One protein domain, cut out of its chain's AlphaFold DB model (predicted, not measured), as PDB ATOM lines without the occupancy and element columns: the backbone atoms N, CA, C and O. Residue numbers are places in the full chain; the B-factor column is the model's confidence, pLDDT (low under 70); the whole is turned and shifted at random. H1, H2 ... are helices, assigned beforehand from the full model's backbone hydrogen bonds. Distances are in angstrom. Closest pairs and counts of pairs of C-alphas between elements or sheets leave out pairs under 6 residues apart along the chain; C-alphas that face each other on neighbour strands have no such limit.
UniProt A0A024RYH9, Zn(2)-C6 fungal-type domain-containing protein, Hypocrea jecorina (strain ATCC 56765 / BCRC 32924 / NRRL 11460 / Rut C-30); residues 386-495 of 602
ATOM      1  N   ALA A 386     167.759  -8.506 -11.581       85.44
ATOM      2  CA  ALA A 386     168.847  -9.191 -10.885       85.44
ATOM      3  C   ALA A 386     168.759  -8.969  -9.370       85.44
ATOM      4  O   ALA A 386     168.849  -9.925  -8.601       85.44
ATOM      5  N   LEU A 387     168.490  -7.730  -8.940       88.44
ATOM      6  CA  LEU A 387     168.312  -7.411  -7.519       88.44
ATOM      7  C   LEU A 387     167.134  -8.178  -6.902       88.44
ATOM      8  O   LEU A 387     167.204  -8.613  -5.748       88.44
ATOM      9  N   TRP A 388     166.053  -8.360  -7.667       90.88
ATOM     10  CA  TRP A 388     164.900  -9.153  -7.238       90.88
ATOM     11  C   TRP A 388     165.203 -10.650  -7.169       90.88
ATOM     12  O   TRP A 388     164.847 -11.295  -6.180       90.88
ATOM     13  N   ASP A 389     165.914 -11.193  -8.160       86.44
ATOM     14  CA  ASP A 389     166.322 -12.601  -8.189       86.44
ATOM     15  C   ASP A 389     167.261 -12.972  -7.033       86.44
ATOM     16  O   ASP A 389     167.122 -14.047  -6.442       86.44
ATOM     17  N   GLU A 390     168.197 -12.087  -6.686       86.31
ATOM     18  CA  GLU A 390     169.118 -12.257  -5.553       86.31
ATOM     19  C   GLU A 390     168.417 -12.066  -4.197       86.31
ATOM     20  O   GLU A 390     168.895 -12.528  -3.155       86.31
ATOM     21  N   GLY A 391     167.248 -11.418  -4.204       84.56
ATOM     22  CA  GLY A 391     166.524 -11.032  -3.002       84.56
ATOM     23  C   GLY A 391     167.370 -10.115  -2.126       84.56
ATOM     24  O   GLY A 391     167.557 -10.431  -0.944       84.56
ATOM     25  N   ALA A 392     167.893  -9.045  -2.743       85.00
ATOM     26  CA  ALA A 392     168.745  -8.036  -2.120       85.00
ATOM     27  C   ALA A 392     168.175  -7.549  -0.777       85.00
ATOM     28  O   ALA A 392     166.961  -7.473  -0.591       85.00
ATOM     29  N   GLU A 393     169.046  -7.237   0.182       82.00
ATOM     30  CA  GLU A 393     168.607  -6.821   1.523       82.00
ATOM     31  C   GLU A 393     167.998  -5.412   1.518       82.00
ATOM     32  O   GLU A 393     167.019  -5.153   2.220       82.00
ATOM     33  N   GLU A 394     168.542  -4.521   0.689       84.38
ATOM     34  CA  GLU A 394     168.045  -3.159   0.515       84.38
ATOM     35  C   GLU A 394     166.954  -3.099  -0.556       84.38
ATOM     36  O   GLU A 394     167.046  -3.740  -1.605       84.38
ATOM     37  N   VAL A 395     165.913  -2.304  -0.293       84.50
ATOM     38  CA  VAL A 395     164.807  -2.106  -1.235       84.50
ATOM     39  C   VAL A 395     165.290  -1.229  -2.394       84.50
ATOM     40  O   VAL A 395     165.641  -0.069  -2.159       84.50
ATOM     41  N   PRO A 396     165.286  -1.726  -3.641       84.50
ATOM     42  CA  PRO A 396     165.704  -0.927  -4.782       84.50
ATOM     43  C   PRO A 396     164.689   0.181  -5.089       84.50
ATOM     44  O   PRO A 396     163.473  -0.007  -4.976       84.50
ATOM     45  N   SER A 397     165.186   1.333  -5.543       83.38
ATOM     46  CA  SER A 397     164.333   2.397  -6.078       83.38
ATOM     47  C   SER A 397     163.652   1.913  -7.357       83.38
ATOM     48  O   SER A 397     164.315   1.674  -8.365       83.38
ATOM     49  N   SER A 398     162.327   1.778  -7.323       86.06
ATOM     50  CA  SER A 398     161.544   1.370  -8.492       86.06
ATOM     51  C   SER A 398     161.092   2.597  -9.287       86.06
ATOM     52  O   SER A 398     160.584   3.549  -8.684       86.06
ATOM     53  N   PRO A 399     161.257   2.614 -10.621       89.38
ATOM     54  CA  PRO A 399     160.793   3.730 -11.428       89.38
ATOM     55  C   PRO A 399     159.264   3.773 -11.474       89.38
ATOM     56  O   PRO A 399     158.584   2.775 -11.243       89.38
ATOM     57  N   VAL A 400     158.710   4.934 -11.807       93.50
ATOM     58  CA  VAL A 400     157.274   5.094 -12.086       93.50
ATOM     59  C   VAL A 400     157.046   5.278 -13.581       93.50
ATOM     60  O   VAL A 400     157.953   5.664 -14.318       93.50
ATOM     61  N   LEU A 401     155.826   5.026 -14.045       92.06
ATOM     62  CA  LEU A 401     155.500   4.999 -15.471       92.06
ATOM     63  C   LEU A 401     155.854   6.290 -16.235       92.06
ATOM     64  O   LEU A 401     156.233   6.221 -17.404       92.06
ATOM     65  N   ASN A 402     155.741   7.462 -15.602       89.69
ATOM     66  CA  ASN A 402     156.094   8.752 -16.205       89.69
ATOM     67  C   ASN A 402     157.602   9.072 -16.196       89.69
ATOM     68  O   ASN A 402     157.992  10.111 -16.732       89.69
ATOM     69  N   SER A 403     158.429   8.229 -15.572       88.81
ATOM     70  CA  SER A 403     159.870   8.455 -15.494       88.81
ATOM     71  C   SER A 403     160.486   8.383 -16.895       88.81
ATOM     72  O   SER A 403     160.060   7.556 -17.712       88.81
ATOM     73  N   PRO A 404     161.486   9.228 -17.205       85.00
ATOM     74  CA  PRO A 404     162.194   9.132 -18.473       85.00
ATOM     75  C   PRO A 404     162.862   7.759 -18.578       85.00
ATOM     76  O   PRO A 404     163.375   7.234 -17.590       85.00
ATOM     77  N   VAL A 405     162.849   7.182 -19.781       81.75
ATOM     78  CA  VAL A 405     163.509   5.899 -20.043       81.75
ATOM     79  C   VAL A 405     164.991   6.020 -19.681       81.75
ATOM     80  O   VAL A 405     165.662   6.958 -20.116       81.75
ATOM     81  N   SER A 406     165.485   5.075 -18.883       81.56
ATOM     82  CA  SER A 406     166.868   5.018 -18.408       81.56
ATOM     83  C   SER A 406     167.465   3.637 -18.669       81.56
ATOM     84  O   SER A 406     166.750   2.637 -18.664       81.56
ATOM     85  N   MET A 407     168.789   3.575 -18.850       73.19
ATOM     86  CA  MET A 407     169.536   2.310 -18.947       73.19
ATOM     87  C   MET A 407     169.576   1.537 -17.618       73.19
ATOM     88  O   MET A 407     169.997   0.385 -17.595       73.19
ATOM     89  N   GLU A 408     169.162   2.166 -16.519       76.56
ATOM     90  CA  GLU A 408     169.072   1.541 -15.195       76.56
ATOM     91  C   GLU A 408     167.794   0.712 -15.012       76.56
ATOM     92  O   GLU A 408     167.674  -0.024 -14.036       76.56
ATOM     93  N   PHE A 409     166.816   0.834 -15.917       83.94
ATOM     94  CA  PHE A 409     165.552   0.116 -15.780       83.94
ATOM     95  C   PHE A 409     165.747  -1.365 -16.113       83.94
ATOM     96  O   PHE A 409     166.409  -1.712 -17.090       83.94
ATOM     97  N   GLY A 410     165.127  -2.239 -15.316       82.69
ATOM     98  CA  GLY A 410     165.091  -3.675 -15.592       82.69
ATOM     99  C   GLY A 410     164.360  -3.990 -16.900       82.69
ATOM    100  O   GLY A 410     163.491  -3.231 -17.345       82.69
ATOM    101  N   ARG A 411     164.656  -5.149 -17.501       85.62
ATOM    102  CA  ARG A 411     164.066  -5.567 -18.786       85.62
ATOM    103  C   ARG A 411     162.555  -5.634 -18.706       85.62
ATOM    104  O   ARG A 411     161.854  -5.150 -19.596       85.62
ATOM    105  N   PHE A 412     162.043  -6.182 -17.608       91.19
ATOM    106  CA  PHE A 412     160.606  -6.310 -17.422       91.19
ATOM    107  C   PHE A 412     159.904  -4.951 -17.251       91.19
ATOM    108  O   PHE A 412     158.773  -4.775 -17.713       91.19
ATOM    109  N   ALA A 413     160.581  -3.949 -16.679       92.12
ATOM    110  CA  ALA A 413     160.067  -2.582 -16.601       92.12
ATOM    111  C   ALA A 413     159.976  -1.923 -17.986       92.12
ATOM    112  O   ALA A 413     158.947  -1.333 -18.320       92.12
ATOM    113  N   LEU A 414     161.006  -2.083 -18.824       90.56
ATOM    114  CA  LEU A 414     160.994  -1.585 -20.203       90.56
ATOM    115  C   LEU A 414     159.908  -2.273 -21.042       90.56
ATOM    116  O   LEU A 414     159.166  -1.604 -21.765       90.56
ATOM    117  N   LEU A 415     159.762  -3.595 -20.909       92.69
ATOM    118  CA  LEU A 415     158.696  -4.348 -21.572       92.69
ATOM    119  C   LEU A 415     157.311  -3.848 -21.140       92.69
ATOM    120  O   LEU A 415     156.432  -3.643 -21.978       92.69
ATOM    121  N   THR A 416     157.136  -3.585 -19.844       95.19
ATOM    122  CA  THR A 416     155.909  -2.997 -19.297       95.19
ATOM    123  C   THR A 416     155.606  -1.646 -19.943       95.19
ATOM    124  O   THR A 416     154.493  -1.432 -20.428       95.19
ATOM    125  N   GLN A 417     156.598  -0.756 -20.049       94.25
ATOM    126  CA  GLN A 417     156.430   0.530 -20.732       94.25
ATOM    127  C   GLN A 417     156.026   0.361 -22.203       94.25
ATOM    128  O   GLN A 417     155.154   1.088 -22.682       94.25
ATOM    129  N   ALA A 418     156.596  -0.613 -22.919       95.50
ATOM    130  CA  ALA A 418     156.215  -0.886 -24.304       95.50
ATOM    131  C   ALA A 418     154.756  -1.337 -24.434       95.50
ATOM    132  O   ALA A 418     154.045  -0.853 -25.314       95.50
ATOM    133  N   PHE A 419     154.275  -2.193 -23.532       97.44
ATOM    134  CA  PHE A 419     152.868  -2.595 -23.509       97.44
ATOM    135  C   PHE A 419     151.922  -1.454 -23.123       97.44
ATOM    136  O   PHE A 419     150.816  -1.370 -23.659       97.44
ATOM    137  N   VAL A 420     152.349  -0.526 -22.264       97.12
ATOM    138  CA  VAL A 420     151.585   0.703 -22.000       97.12
ATOM    139  C   VAL A 420     151.489   1.571 -23.255       97.12
ATOM    140  O   VAL A 420     150.426   2.116 -23.551       97.12
ATOM    141  N   LEU A 421     152.573   1.709 -24.022       96.44
ATOM    142  CA  LEU A 421     152.534   2.447 -25.285       96.44
ATOM    143  C   LEU A 421     151.628   1.755 -26.311       96.44
ATOM    144  O   LEU A 421     150.821   2.439 -26.940       96.44
ATOM    145  N   LEU A 422     151.686   0.423 -26.416       96.56
ATOM    146  CA  LEU A 422     150.758  -0.365 -27.233       96.56
ATOM    147  C   LEU A 422     149.300  -0.090 -26.839       96.56
ATOM    148  O   LEU A 422     148.468   0.179 -27.703       96.56
ATOM    149  N   SER A 423     149.004  -0.096 -25.537       95.75
ATOM    150  CA  SER A 423     147.677   0.218 -24.996       95.75
ATOM    151  C   SER A 423     147.169   1.579 -25.467       95.75
ATOM    152  O   SER A 423     146.065   1.696 -26.000       95.75
ATOM    153  N   LYS A 424     148.019   2.607 -25.356       94.88
ATOM    154  CA  LYS A 424     147.696   3.968 -25.799       94.88
ATOM    155  C   LYS A 424     147.445   4.041 -27.301       94.88
ATOM    156  O   LYS A 424     146.520   4.736 -27.712       94.88
ATOM    157  N   VAL A 425     148.210   3.309 -28.116       94.69
ATOM    158  CA  VAL A 425     147.980   3.220 -29.570       94.69
ATOM    159  C   VAL A 425     146.622   2.577 -29.871       94.69
ATOM    160  O   VAL A 425     145.849   3.133 -30.653       94.69
ATOM    161  N   LEU A 426     146.296   1.454 -29.222       92.75
ATOM    162  CA  LEU A 426     145.008   0.768 -29.393       92.75
ATOM    163  C   LEU A 426     143.828   1.671 -29.000       92.75
ATOM    164  O   LEU A 426     142.850   1.773 -29.743       92.75
ATOM    165  N   LYS A 427     143.943   2.383 -27.873       91.69
ATOM    166  CA  LYS A 427     142.931   3.334 -27.392       91.69
ATOM    167  C   LYS A 427     142.777   4.546 -28.311       91.69
ATOM    168  O   LYS A 427     141.660   4.989 -28.580       91.69
ATOM    169  N   LEU A 428     143.881   5.078 -28.833       91.44
ATOM    170  CA  LEU A 428     143.834   6.181 -29.790       91.44
ATOM    171  C   LEU A 428     143.110   5.749 -31.077       91.44
ATOM    172  O   LEU A 428     142.262   6.478 -31.580       91.44
ATOM    173  N   GLY A 429     143.363   4.526 -31.558       87.06
ATOM    174  CA  GLY A 429     142.667   3.941 -32.710       87.06
ATOM    175  C   GLY A 429     141.178   3.632 -32.477       87.06
ATOM    176  O   GLY A 429     140.401   3.574 -33.435       87.06
ATOM    177  N   SER A 430     140.739   3.454 -31.229       85.62
ATOM    178  CA  SER A 430     139.325   3.234 -30.891       85.62
ATOM    179  C   SER A 430     138.552   4.519 -30.565       85.62
ATOM    180  O   SER A 430     137.325   4.471 -30.479       85.62
ATOM    181  N   THR A 431     139.232   5.664 -30.442       80.81
ATOM    182  CA  THR A 431     138.627   6.951 -30.058       80.81
ATOM    183  C   THR A 431     137.557   7.412 -31.067       80.81
ATOM    184  O   THR A 431     137.713   7.258 -32.280       80.81
ATOM    185  N   SER A 432     136.449   7.961 -30.548       63.38
ATOM    186  CA  SER A 432     135.298   8.453 -31.326       63.38
ATOM    187  C   SER A 432     135.624   9.703 -32.165       63.38
ATOM    188  O   SER A 432     136.582  10.426 -31.882       63.38
ATOM    189  N   GLN A 433     134.786   9.985 -33.170       62.12
ATOM    190  CA  GLN A 433     134.913  11.078 -34.153       62.12
ATOM    191  C   GLN A 433     134.878  12.504 -33.563       62.12
ATOM    192  O   GLN A 433     135.102  13.464 -34.294       62.12
ATOM    193  N   GLU A 434     134.621  12.668 -32.264       68.44
ATOM    194  CA  GLU A 434     134.531  13.981 -31.607       68.44
ATOM    195  C   GLU A 434     135.896  14.671 -31.419       68.44
ATOM    196  O   GLU A 434     135.961  15.886 -31.223       68.44
ATOM    197  N   THR A 435     137.007  13.930 -31.509       77.75
ATOM    198  CA  THR A 435     138.352  14.507 -31.360       77.75
ATOM    199  C   THR A 435     138.811  15.184 -32.655       77.75
ATOM    200  O   THR A 435     138.830  14.567 -33.719       77.75
ATOM    201  N   SER A 436     139.259  16.442 -32.567       85.62
ATOM    202  CA  SER A 436     139.844  17.169 -33.705       85.62
ATOM    203  C   SER A 436     140.986  16.383 -34.363       85.62
ATOM    204  O   SER A 436     141.902  15.917 -33.681       85.62
ATOM    205  N   THR A 437     140.990  16.310 -35.700       86.69
ATOM    206  CA  THR A 437     142.032  15.631 -36.494       86.69
ATOM    207  C   THR A 437     143.442  16.111 -36.147       86.69
ATOM    208  O   THR A 437     144.379  15.315 -36.142       86.69
ATOM    209  N   LYS A 438     143.607  17.398 -35.808       89.81
ATOM    210  CA  LYS A 438     144.900  17.949 -35.379       89.81
ATOM    211  C   LYS A 438     145.361  17.336 -34.053       89.81
ATOM    212  O   LYS A 438     146.496  16.894 -33.962       89.81
ATOM    213  N   ALA A 439     144.471  17.249 -33.065       90.12
ATOM    214  CA  ALA A 439     144.790  16.664 -31.765       90.12
ATOM    215  C   ALA A 439     145.123  15.166 -31.879       90.12
ATOM    216  O   ALA A 439     146.079  14.702 -31.262       90.12
ATOM    217  N   LEU A 440     144.394  14.428 -32.727       90.94
ATOM    218  CA  LEU A 440     144.708  13.027 -33.031       90.94
ATOM    219  C   LEU A 440     146.088  12.877 -33.680       90.94
ATOM    220  O   LEU A 440     146.842  11.977 -33.314       90.94
ATOM    221  N   LYS A 441     146.435  13.767 -34.620       92.00
ATOM    222  CA  LYS A 441     147.754  13.780 -35.264       92.00
ATOM    223  C   LYS A 441     148.875  14.044 -34.265       92.00
ATOM    224  O   LYS A 441     149.872  13.325 -34.271       92.00
ATOM    225  N   ASP A 442     148.705  15.054 -33.418       93.94
ATOM    226  CA  ASP A 442     149.709  15.456 -32.434       93.94
ATOM    227  C   ASP A 442     149.964  14.328 -31.418       93.94
ATOM    228  O   ASP A 442     151.119  13.999 -31.133       93.94
ATOM    229  N   GLU A 443     148.905  13.668 -30.931       94.25
ATOM    230  CA  GLU A 443     149.037  12.541 -30.001       94.25
ATOM    231  C   GLU A 443     149.643  11.300 -30.680       94.25
ATOM    232  O   GLU A 443     150.525  10.657 -30.108       94.25
ATOM    233  N   ALA A 444     149.263  11.000 -31.929       95.56
ATOM    234  CA  ALA A 444     149.864   9.912 -32.705       95.56
ATOM    235  C   ALA A 444     151.373  10.124 -32.915       95.56
ATOM    236  O   ALA A 444     152.166   9.218 -32.665       95.56
ATOM    237  N   GLN A 445     151.792  11.333 -33.305       96.00
ATOM    238  CA  GLN A 445     153.208  11.675 -33.481       96.00
ATOM    239  C   GLN A 445     153.990  11.634 -32.165       96.00
ATOM    240  O   GLN A 445     155.164  11.258 -32.140       96.00
ATOM    241  N   LYS A 446     153.361  12.028 -31.056       95.75
ATOM    242  CA  LYS A 446     153.963  11.915 -29.727       95.75
ATOM    243  C   LYS A 446     154.207  10.450 -29.365       95.75
ATOM    244  O   LYS A 446     155.332  10.115 -28.999       95.75
ATOM    245  N   LEU A 447     153.203   9.582 -29.529       96.38
ATOM    246  CA  LEU A 447     153.346   8.142 -29.294       96.38
ATOM    247  C   LEU A 447     154.425   7.530 -30.189       96.38
ATOM    248  O   LEU A 447     155.287   6.814 -29.687       96.38
ATOM    249  N   GLU A 448     154.438   7.861 -31.481       97.06
ATOM    250  CA  GLU A 448     155.453   7.402 -32.434       97.06
ATOM    251  C   GLU A 448     156.878   7.723 -31.950       97.06
ATOM    252  O   GLU A 448     157.740   6.842 -31.905       97.06
ATOM    253  N   ARG A 449     157.130   8.977 -31.546       95.88
ATOM    254  CA  ARG A 449     158.438   9.417 -31.030       95.88
ATOM    255  C   ARG A 449     158.809   8.688 -29.743       95.88
ATOM    256  O   ARG A 449     159.952   8.261 -29.607       95.88
ATOM    257  N   THR A 450     157.863   8.521 -28.818       95.19
ATOM    258  CA  THR A 450     158.108   7.819 -27.551       95.19
ATOM    259  C   THR A 450     158.414   6.336 -27.773       95.19
ATOM    260  O   THR A 450     159.360   5.825 -27.180       95.19
ATOM    261  N   ILE A 451     157.687   5.659 -28.668       95.69
ATOM    262  CA  ILE A 451     157.946   4.254 -29.016       95.69
ATOM    263  C   ILE A 451     159.326   4.103 -29.669       95.69
ATOM    264  O   ILE A 451     160.096   3.225 -29.284       95.69
ATOM    265  N   LYS A 452     159.680   4.984 -30.615       93.69
ATOM    266  CA  LYS A 452     161.008   4.980 -31.255       93.69
ATOM    267  C   LYS A 452     162.138   5.248 -30.258       93.69
ATOM    268  O   LYS A 452     163.183   4.610 -30.351       93.69
ATOM    269  N   ALA A 453     161.931   6.147 -29.295       91.62
ATOM    270  CA  ALA A 453     162.899   6.400 -28.232       91.62
ATOM    271  C   ALA A 453     163.104   5.154 -27.357       91.62
ATOM    272  O   ALA A 453     164.242   4.747 -27.141       91.62
ATOM    273  N   LEU A 454     162.021   4.503 -26.920       90.88
ATOM    274  CA  LEU A 454     162.102   3.269 -26.134       90.88
ATOM    275  C   LEU A 454     162.821   2.147 -26.902       90.88
ATOM    276  O   LEU A 454     163.674   1.463 -26.343       90.88
ATOM    277  N   LEU A 455     162.538   2.006 -28.201       88.00
ATOM    278  CA  LEU A 455     163.215   1.051 -29.079       88.00
ATOM    279  C   LEU A 455     164.730   1.299 -29.151       88.00
ATOM    280  O   LEU A 455     165.512   0.353 -29.086       88.00
ATOM    281  N   TYR A 456     165.141   2.564 -29.260       85.31
ATOM    282  CA  TYR A 456     166.550   2.956 -29.271       85.31
ATOM    283  C   TYR A 456     167.250   2.612 -27.947       85.31
ATOM    284  O   TYR A 456     168.322   2.010 -27.959       85.31
ATOM    285  N   PHE A 457     166.629   2.915 -26.802       79.88
ATOM    286  CA  PHE A 457     167.186   2.561 -25.490       79.88
ATOM    287  C   PHE A 457     167.302   1.046 -25.292       79.88
ATOM    288  O   PHE A 457     168.343   0.574 -24.835       79.88
ATOM    289  N   GLY A 458     166.302   0.274 -25.726       73.38
ATOM    290  CA  GLY A 458     166.359  -1.191 -25.702       73.38
ATOM    291  C   GLY A 458     167.527  -1.774 -26.510       73.38
ATOM    292  O   GLY A 458     168.118  -2.778 -26.123       73.38
ATOM    293  N   GLN A 459     167.924  -1.123 -27.608       70.12
ATOM    294  CA  GLN A 459     169.112  -1.513 -28.382       70.12
ATOM    295  C   GLN A 459     170.428  -1.161 -27.674       70.12
ATOM    296  O   GLN A 459     171.443  -1.822 -27.901       70.12
ATOM    297  N   MET A 460     170.440  -0.130 -26.825       67.38
ATOM    298  CA  MET A 460     171.626   0.255 -26.056       67.38
ATOM    299  C   MET A 460     171.885  -0.669 -24.863       67.38
ATOM    300  O   MET A 460     173.050  -0.903 -24.541       67.38
ATOM    301  N   GLU A 461     170.840  -1.258 -24.272       63.12
ATOM    302  CA  GLU A 461     170.943  -2.247 -23.186       63.12
ATOM    303  C   GLU A 461     171.883  -3.420 -23.551       63.12
ATOM    304  O   GLU A 461     172.672  -3.896 -22.731       63.12
ATOM    305  N   VAL A 462     171.893  -3.802 -24.835       53.69
ATOM    306  CA  VAL A 462     172.741  -4.855 -25.429       53.69
ATOM    307  C   VAL A 462     174.229  -4.648 -25.154       53.69
ATOM    308  O   VAL A 462     174.971  -5.620 -25.001       53.69
ATOM    309  N   LYS A 463     174.675  -3.390 -25.075       48.03
ATOM    310  CA  LYS A 463     176.092  -3.040 -24.919       48.03
ATOM    311  C   LYS A 463     176.588  -3.142 -23.474       48.03
ATOM    312  O   LYS A 463     177.797  -3.170 -23.279       48.03
ATOM    313  N   SER A 464     175.695  -3.212 -22.480       49.09
ATOM    314  CA  SER A 464     176.070  -3.142 -21.059       49.09
ATOM    315  C   SER A 464     176.050  -4.487 -20.313       49.09
ATOM    316  O   SER A 464     176.640  -4.563 -19.239       49.09
ATOM    317  N   ARG A 465     175.378  -5.535 -20.826       52.06
ATOM    318  CA  ARG A 465     175.126  -6.797 -20.080       52.06
ATOM    319  C   ARG A 465     175.400  -8.101 -20.868       52.06
ATOM    320  O   ARG A 465     174.665  -9.069 -20.719       52.06
ATOM    321  N   ASN A 466     176.448  -8.160 -21.699       43.16
ATOM    322  CA  ASN A 466     176.897  -9.387 -22.401       43.16
ATOM    323  C   ASN A 466     175.839 -10.117 -23.272       43.16
ATOM    324  O   ASN A 466     175.791 -11.343 -23.309       43.16
ATOM    325  N   GLY A 467     175.087  -9.358 -24.079       54.47
ATOM    326  CA  GLY A 467     174.699  -9.802 -25.427       54.47
ATOM    327  C   GLY A 467     173.421 -10.631 -25.576       54.47
ATOM    328  O   GLY A 467     173.480 -11.850 -25.645       54.47
ATOM    329  N   MET A 468     172.290  -9.936 -25.741       52.34
ATOM    330  CA  MET A 468     171.295 -10.090 -26.821       52.34
ATOM    331  C   MET A 468     170.257  -8.947 -26.679       52.34
ATOM    332  O   MET A 468     169.979  -8.544 -25.548       52.34
ATOM    333  N   PRO A 469     169.706  -8.380 -27.772       57.78
ATOM    334  CA  PRO A 469     168.565  -7.457 -27.708       57.78
ATOM    335  C   PRO A 469     167.399  -8.044 -26.912       57.78
ATOM    336  O   PRO A 469     167.115  -9.229 -27.044       57.78
ATOM    337  N   SER A 470     166.682  -7.220 -26.140       72.25
ATOM    338  CA  SER A 470     165.352  -7.603 -25.648       72.25
ATOM    339  C   SER A 470     164.404  -7.666 -26.849       72.25
ATOM    340  O   SER A 470     163.923  -6.649 -27.367       72.25
ATOM    341  N   PHE A 471     164.205  -8.869 -27.380       78.25
ATOM    342  CA  PHE A 471     163.413  -9.081 -28.588       78.25
ATOM    343  C   PHE A 471     161.926  -8.952 -28.313       78.25
ATOM    344  O   PHE A 471     161.181  -8.537 -29.193       78.25
ATOM    345  N   GLU A 472     161.489  -9.269 -27.100       86.56
ATOM    346  CA  GLU A 472     160.155  -8.994 -26.590       86.56
ATOM    347  C   GLU A 472     159.850  -7.496 -26.622       86.56
ATOM    348  O   GLU A 472     158.846  -7.098 -27.216       86.56
ATOM    349  N   LEU A 473     160.761  -6.660 -26.111       89.56
ATOM    350  CA  LEU A 473     160.636  -5.207 -26.165       89.56
ATOM    351  C   LEU A 473     160.595  -4.715 -27.614       89.56
ATOM    352  O   LEU A 473     159.694  -3.964 -27.991       89.56
ATOM    353  N   HIS A 474     161.539  -5.175 -28.440       89.06
ATOM    354  CA  HIS A 474     161.580  -4.830 -29.859       89.06
ATOM    355  C   HIS A 474     160.277  -5.216 -30.568       89.06
ATOM    356  O   HIS A 474     159.712  -4.415 -31.310       89.06
ATOM    357  N   SER A 475     159.777  -6.425 -30.314       92.31
ATOM    358  CA  SER A 475     158.573  -6.952 -30.952       92.31
ATOM    359  C   SER A 475     157.354  -6.109 -30.612       92.31
ATOM    360  O   SER A 475     156.629  -5.696 -31.513       92.31
ATOM    361  N   VAL A 476     157.154  -5.789 -29.334       96.00
ATOM    362  CA  VAL A 476     155.992  -5.020 -28.868       96.00
ATOM    363  C   VAL A 476     156.054  -3.565 -29.336       96.00
ATOM    364  O   VAL A 476     155.053  -3.035 -29.822       96.00
ATOM    365  N   CYS A 477     157.223  -2.922 -29.267       96.00
ATOM    366  CA  CYS A 477     157.414  -1.568 -29.793       96.00
ATOM    367  C   CYS A 477     157.126  -1.508 -31.299       96.00
ATOM    368  O   CYS A 477     156.380  -0.643 -31.759       96.00
ATOM    369  N   THR A 478     157.658  -2.450 -32.076       95.81
ATOM    370  CA  THR A 478     157.441  -2.476 -33.525       95.81
ATOM    371  C   THR A 478     155.995  -2.823 -33.880       95.81
ATOM    372  O   THR A 478     155.423  -2.178 -34.757       95.81
ATOM    373  N   LEU A 479     155.350  -3.752 -33.164       97.12
ATOM    374  CA  LEU A 479     153.912  -4.018 -33.302       97.12
ATOM    375  C   LEU A 479     153.070  -2.771 -33.006       97.12
ATOM    376  O   LEU A 479     152.095  -2.509 -33.710       97.12
ATOM    377  N   SER A 480     153.468  -1.966 -32.018       97.50
ATOM    378  CA  SER A 480     152.812  -0.690 -31.709       97.50
ATOM    379  C   SER A 480     152.936   0.299 -32.870       97.50
ATOM    380  O   SER A 480     151.946   0.919 -33.248       97.50
ATOM    381  N   LEU A 481     154.120   0.409 -33.488       97.62
ATOM    382  CA  LEU A 481     154.328   1.246 -34.678       97.62
ATOM    383  C   LEU A 481     153.517   0.749 -35.880       97.62
ATOM    384  O   LEU A 481     152.868   1.550 -36.545       97.62
ATOM    385  N   ILE A 482     153.505  -0.561 -36.142       96.69
ATOM    386  CA  ILE A 482     152.685  -1.155 -37.207       96.69
ATOM    387  C   ILE A 482     151.208  -0.824 -36.980       96.69
ATOM    388  O   ILE A 482     150.542  -0.344 -37.895       96.69
ATOM    389  N   THR A 483     150.705  -1.020 -35.761       95.31
ATOM    390  CA  THR A 483     149.309  -0.721 -35.399       95.31
ATOM    391  C   THR A 483     148.988   0.761 -35.599       95.31
ATOM    392  O   THR A 483     147.928   1.105 -36.117       95.31
ATOM    393  N   LEU A 484     149.924   1.646 -35.242       95.62
ATOM    394  CA  LEU A 484     149.785   3.087 -35.416       95.62
ATOM    395  C   LEU A 484     149.683   3.474 -36.900       95.62
ATOM    396  O   LEU A 484     148.747   4.172 -37.282       95.62
ATOM    397  N   TYR A 485     150.607   2.990 -37.735       95.88
ATOM    398  CA  TYR A 485     150.687   3.346 -39.156       95.88
ATOM    399  C   TYR A 485     149.632   2.671 -40.039       95.88
ATOM    400  O   TYR A 485     149.331   3.160 -41.123       95.88
ATOM    401  N   THR A 486     149.102   1.521 -39.623       93.69
ATOM    402  CA  THR A 486     148.078   0.790 -40.391       93.69
ATOM    403  C   THR A 486     146.654   1.184 -40.005       93.69
ATOM    404  O   THR A 486     145.697   0.749 -40.648       93.69
ATOM    405  N   SER A 487     146.494   2.025 -38.978       91.69
ATOM    406  CA  SER A 487     145.190   2.525 -38.563       91.69
ATOM    407  C   SER A 487     144.610   3.483 -39.598       91.69
ATOM    408  O   SER A 487     145.164   4.542 -39.873       91.69
ATOM    409  N   THR A 488     143.421   3.167 -40.109       88.50
ATOM    410  CA  THR A 488     142.691   4.026 -41.058       88.50
ATOM    411  C   THR A 488     142.135   5.302 -40.425       88.50
ATOM    412  O   THR A 488     141.704   6.208 -41.135       88.50
ATOM    413  N   LYS A 489     142.112   5.377 -39.091       88.44
ATOM    414  CA  LYS A 489     141.544   6.499 -38.332       88.44
ATOM    415  C   LYS A 489     142.585   7.533 -37.912       88.44
ATOM    416  O   LYS A 489     142.210   8.633 -37.515       88.44
ATOM    417  N   LEU A 490     143.870   7.180 -37.940       90.06
ATOM    418  CA  LEU A 490     144.934   8.042 -37.435       90.06
ATOM    419  C   LEU A 490     145.616   8.776 -38.595       90.06
ATOM    420  O   LEU A 490     146.047   8.133 -39.546       90.06
ATOM    421  N   PRO A 491     145.745  10.113 -38.534       90.94
ATOM    422  CA  PRO A 491     146.334  10.918 -39.606       90.94
ATOM    423  C   PRO A 491     147.874  10.905 -39.542       90.94
ATOM    424  O   PRO A 491     148.514  11.955 -39.401       90.94
ATOM    425  N   ILE A 492     148.463   9.710 -39.593       92.56
ATOM    426  CA  ILE A 492     149.905   9.471 -39.521       92.56
ATOM    427  C   ILE A 492     150.344   8.542 -40.650       92.56
ATOM    428  O   ILE A 492     149.813   7.448 -40.816       92.56
ATOM    429  N   ASP A 493     151.333   8.990 -41.416       92.31
ATOM    430  CA  ASP A 493     151.835   8.234 -42.556       92.31
ATOM    431  C   ASP A 493     152.942   7.274 -42.126       92.31
ATOM    432  O   ASP A 493     153.819   7.611 -41.322       92.31
ATOM    433  N   MET A 494     152.927   6.077 -42.705       94.31
ATOM    434  CA  MET A 494     154.032   5.141 -42.562       94.31
ATOM    435  C   MET A 494     155.282   5.703 -43.260       94.31
ATOM    436  O   MET A 494     155.195   6.109 -44.422       94.31
ATOM    437  N   PRO A 495     156.463   5.693 -42.614       95.12
ATOM    438  CA  PRO A 495     157.700   6.084 -43.276       95.12
ATOM    439  C   PRO A 495     157.988   5.224 -44.513       95.12
ATOM    440  O   PRO A 495     157.739   4.016 -44.522       95.12
TER     441      PRO A 495
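AT A GLANCE: This is residues 386 to 495 of the 602 residues of the protein "Zn(2)-C6 fungal-type domain-containing protein" of Hypocrea jecorina (strain ATCC 56765 / BCRC 32924 / NRRL 11460 / Rut C-30) (UniProt A0A024RYH9). Three helices, H2, H3 and H4, lie side by side in an up-and-down bundle, each running against the one before it, with their centres in a triangle. The short helix H1 is set off from this bundle on a long link, and residues 389 to 394 stick out and stand free. The printed part has 110 residues with four named helices, in the order H1, H2, H3, H4, and no named strand; its class is all helix. It is elongated, with C-alpha spans of 52 by 27 by 17 A, and only just loose, close to compact, with a radius of gyration of the C-alphas of 16.1 A.

HOW THE PARTS SIT: Start at H3, residues 437 to 461, the longest helix. It touches H2, residues 411 to 430, where the closest C-alphas, those of Leu 421 and Ile 451, are 6.8 A apart. H2 and H3 form a helical hairpin, at a shallow tilt of 18 degrees, opposite ways. Look next at H4, residues 471 to 486, which touches H3; the closest C-alphas, of Ile 451 and Cys 477, are 5.9 A apart. H3 and H4 form a second helical hairpin, at a shallow tilt of 20 degrees, opposite ways. H4 also touches H2, with the C-alphas of Leu 422 and Ser 480 closest at 4.9 A; these two run the same way at a shallow tilt of 13 degrees. H1, residues 386 to 390, is apart from H2, H3 and H4. In H1, H2, H3 and H4 every O i to N i+4 pair is within hydrogen-bond range.

IN THESE COORDINATES: Find C-alpha 437 at (142.032, 15.631, -36.494); from there H3 runs 36.5 A to C-alpha 461 at (170.943, -2.247, -23.186). H2 runs 28.9 A from Arg 411 to Ser 430. H4 measures 21.7 A from Phe 471 to Thr 486, where you meet C-alpha 486 at (148.078, 0.790, -40.391). H1, five residues from Ala 386 to Glu 390, is 6.2 A long.

THE WHOLE: The two C-alphas farthest apart are those of Glu 393 and Gln 433, at 52.2 A. The printed part has no cut. The link from H1 to H2, residues 391 to 410, is long, and its C-alphas lie 9 to 31 A from the mean of the C-alphas; the links from H2 to H3 and from H3 to H4 are short. In the B-factor column the mean pLDDT of the printed part is 85.8, with values under 70 at residues 432 to 434 and 460 to 469, of which 460 and 461 belong to H3.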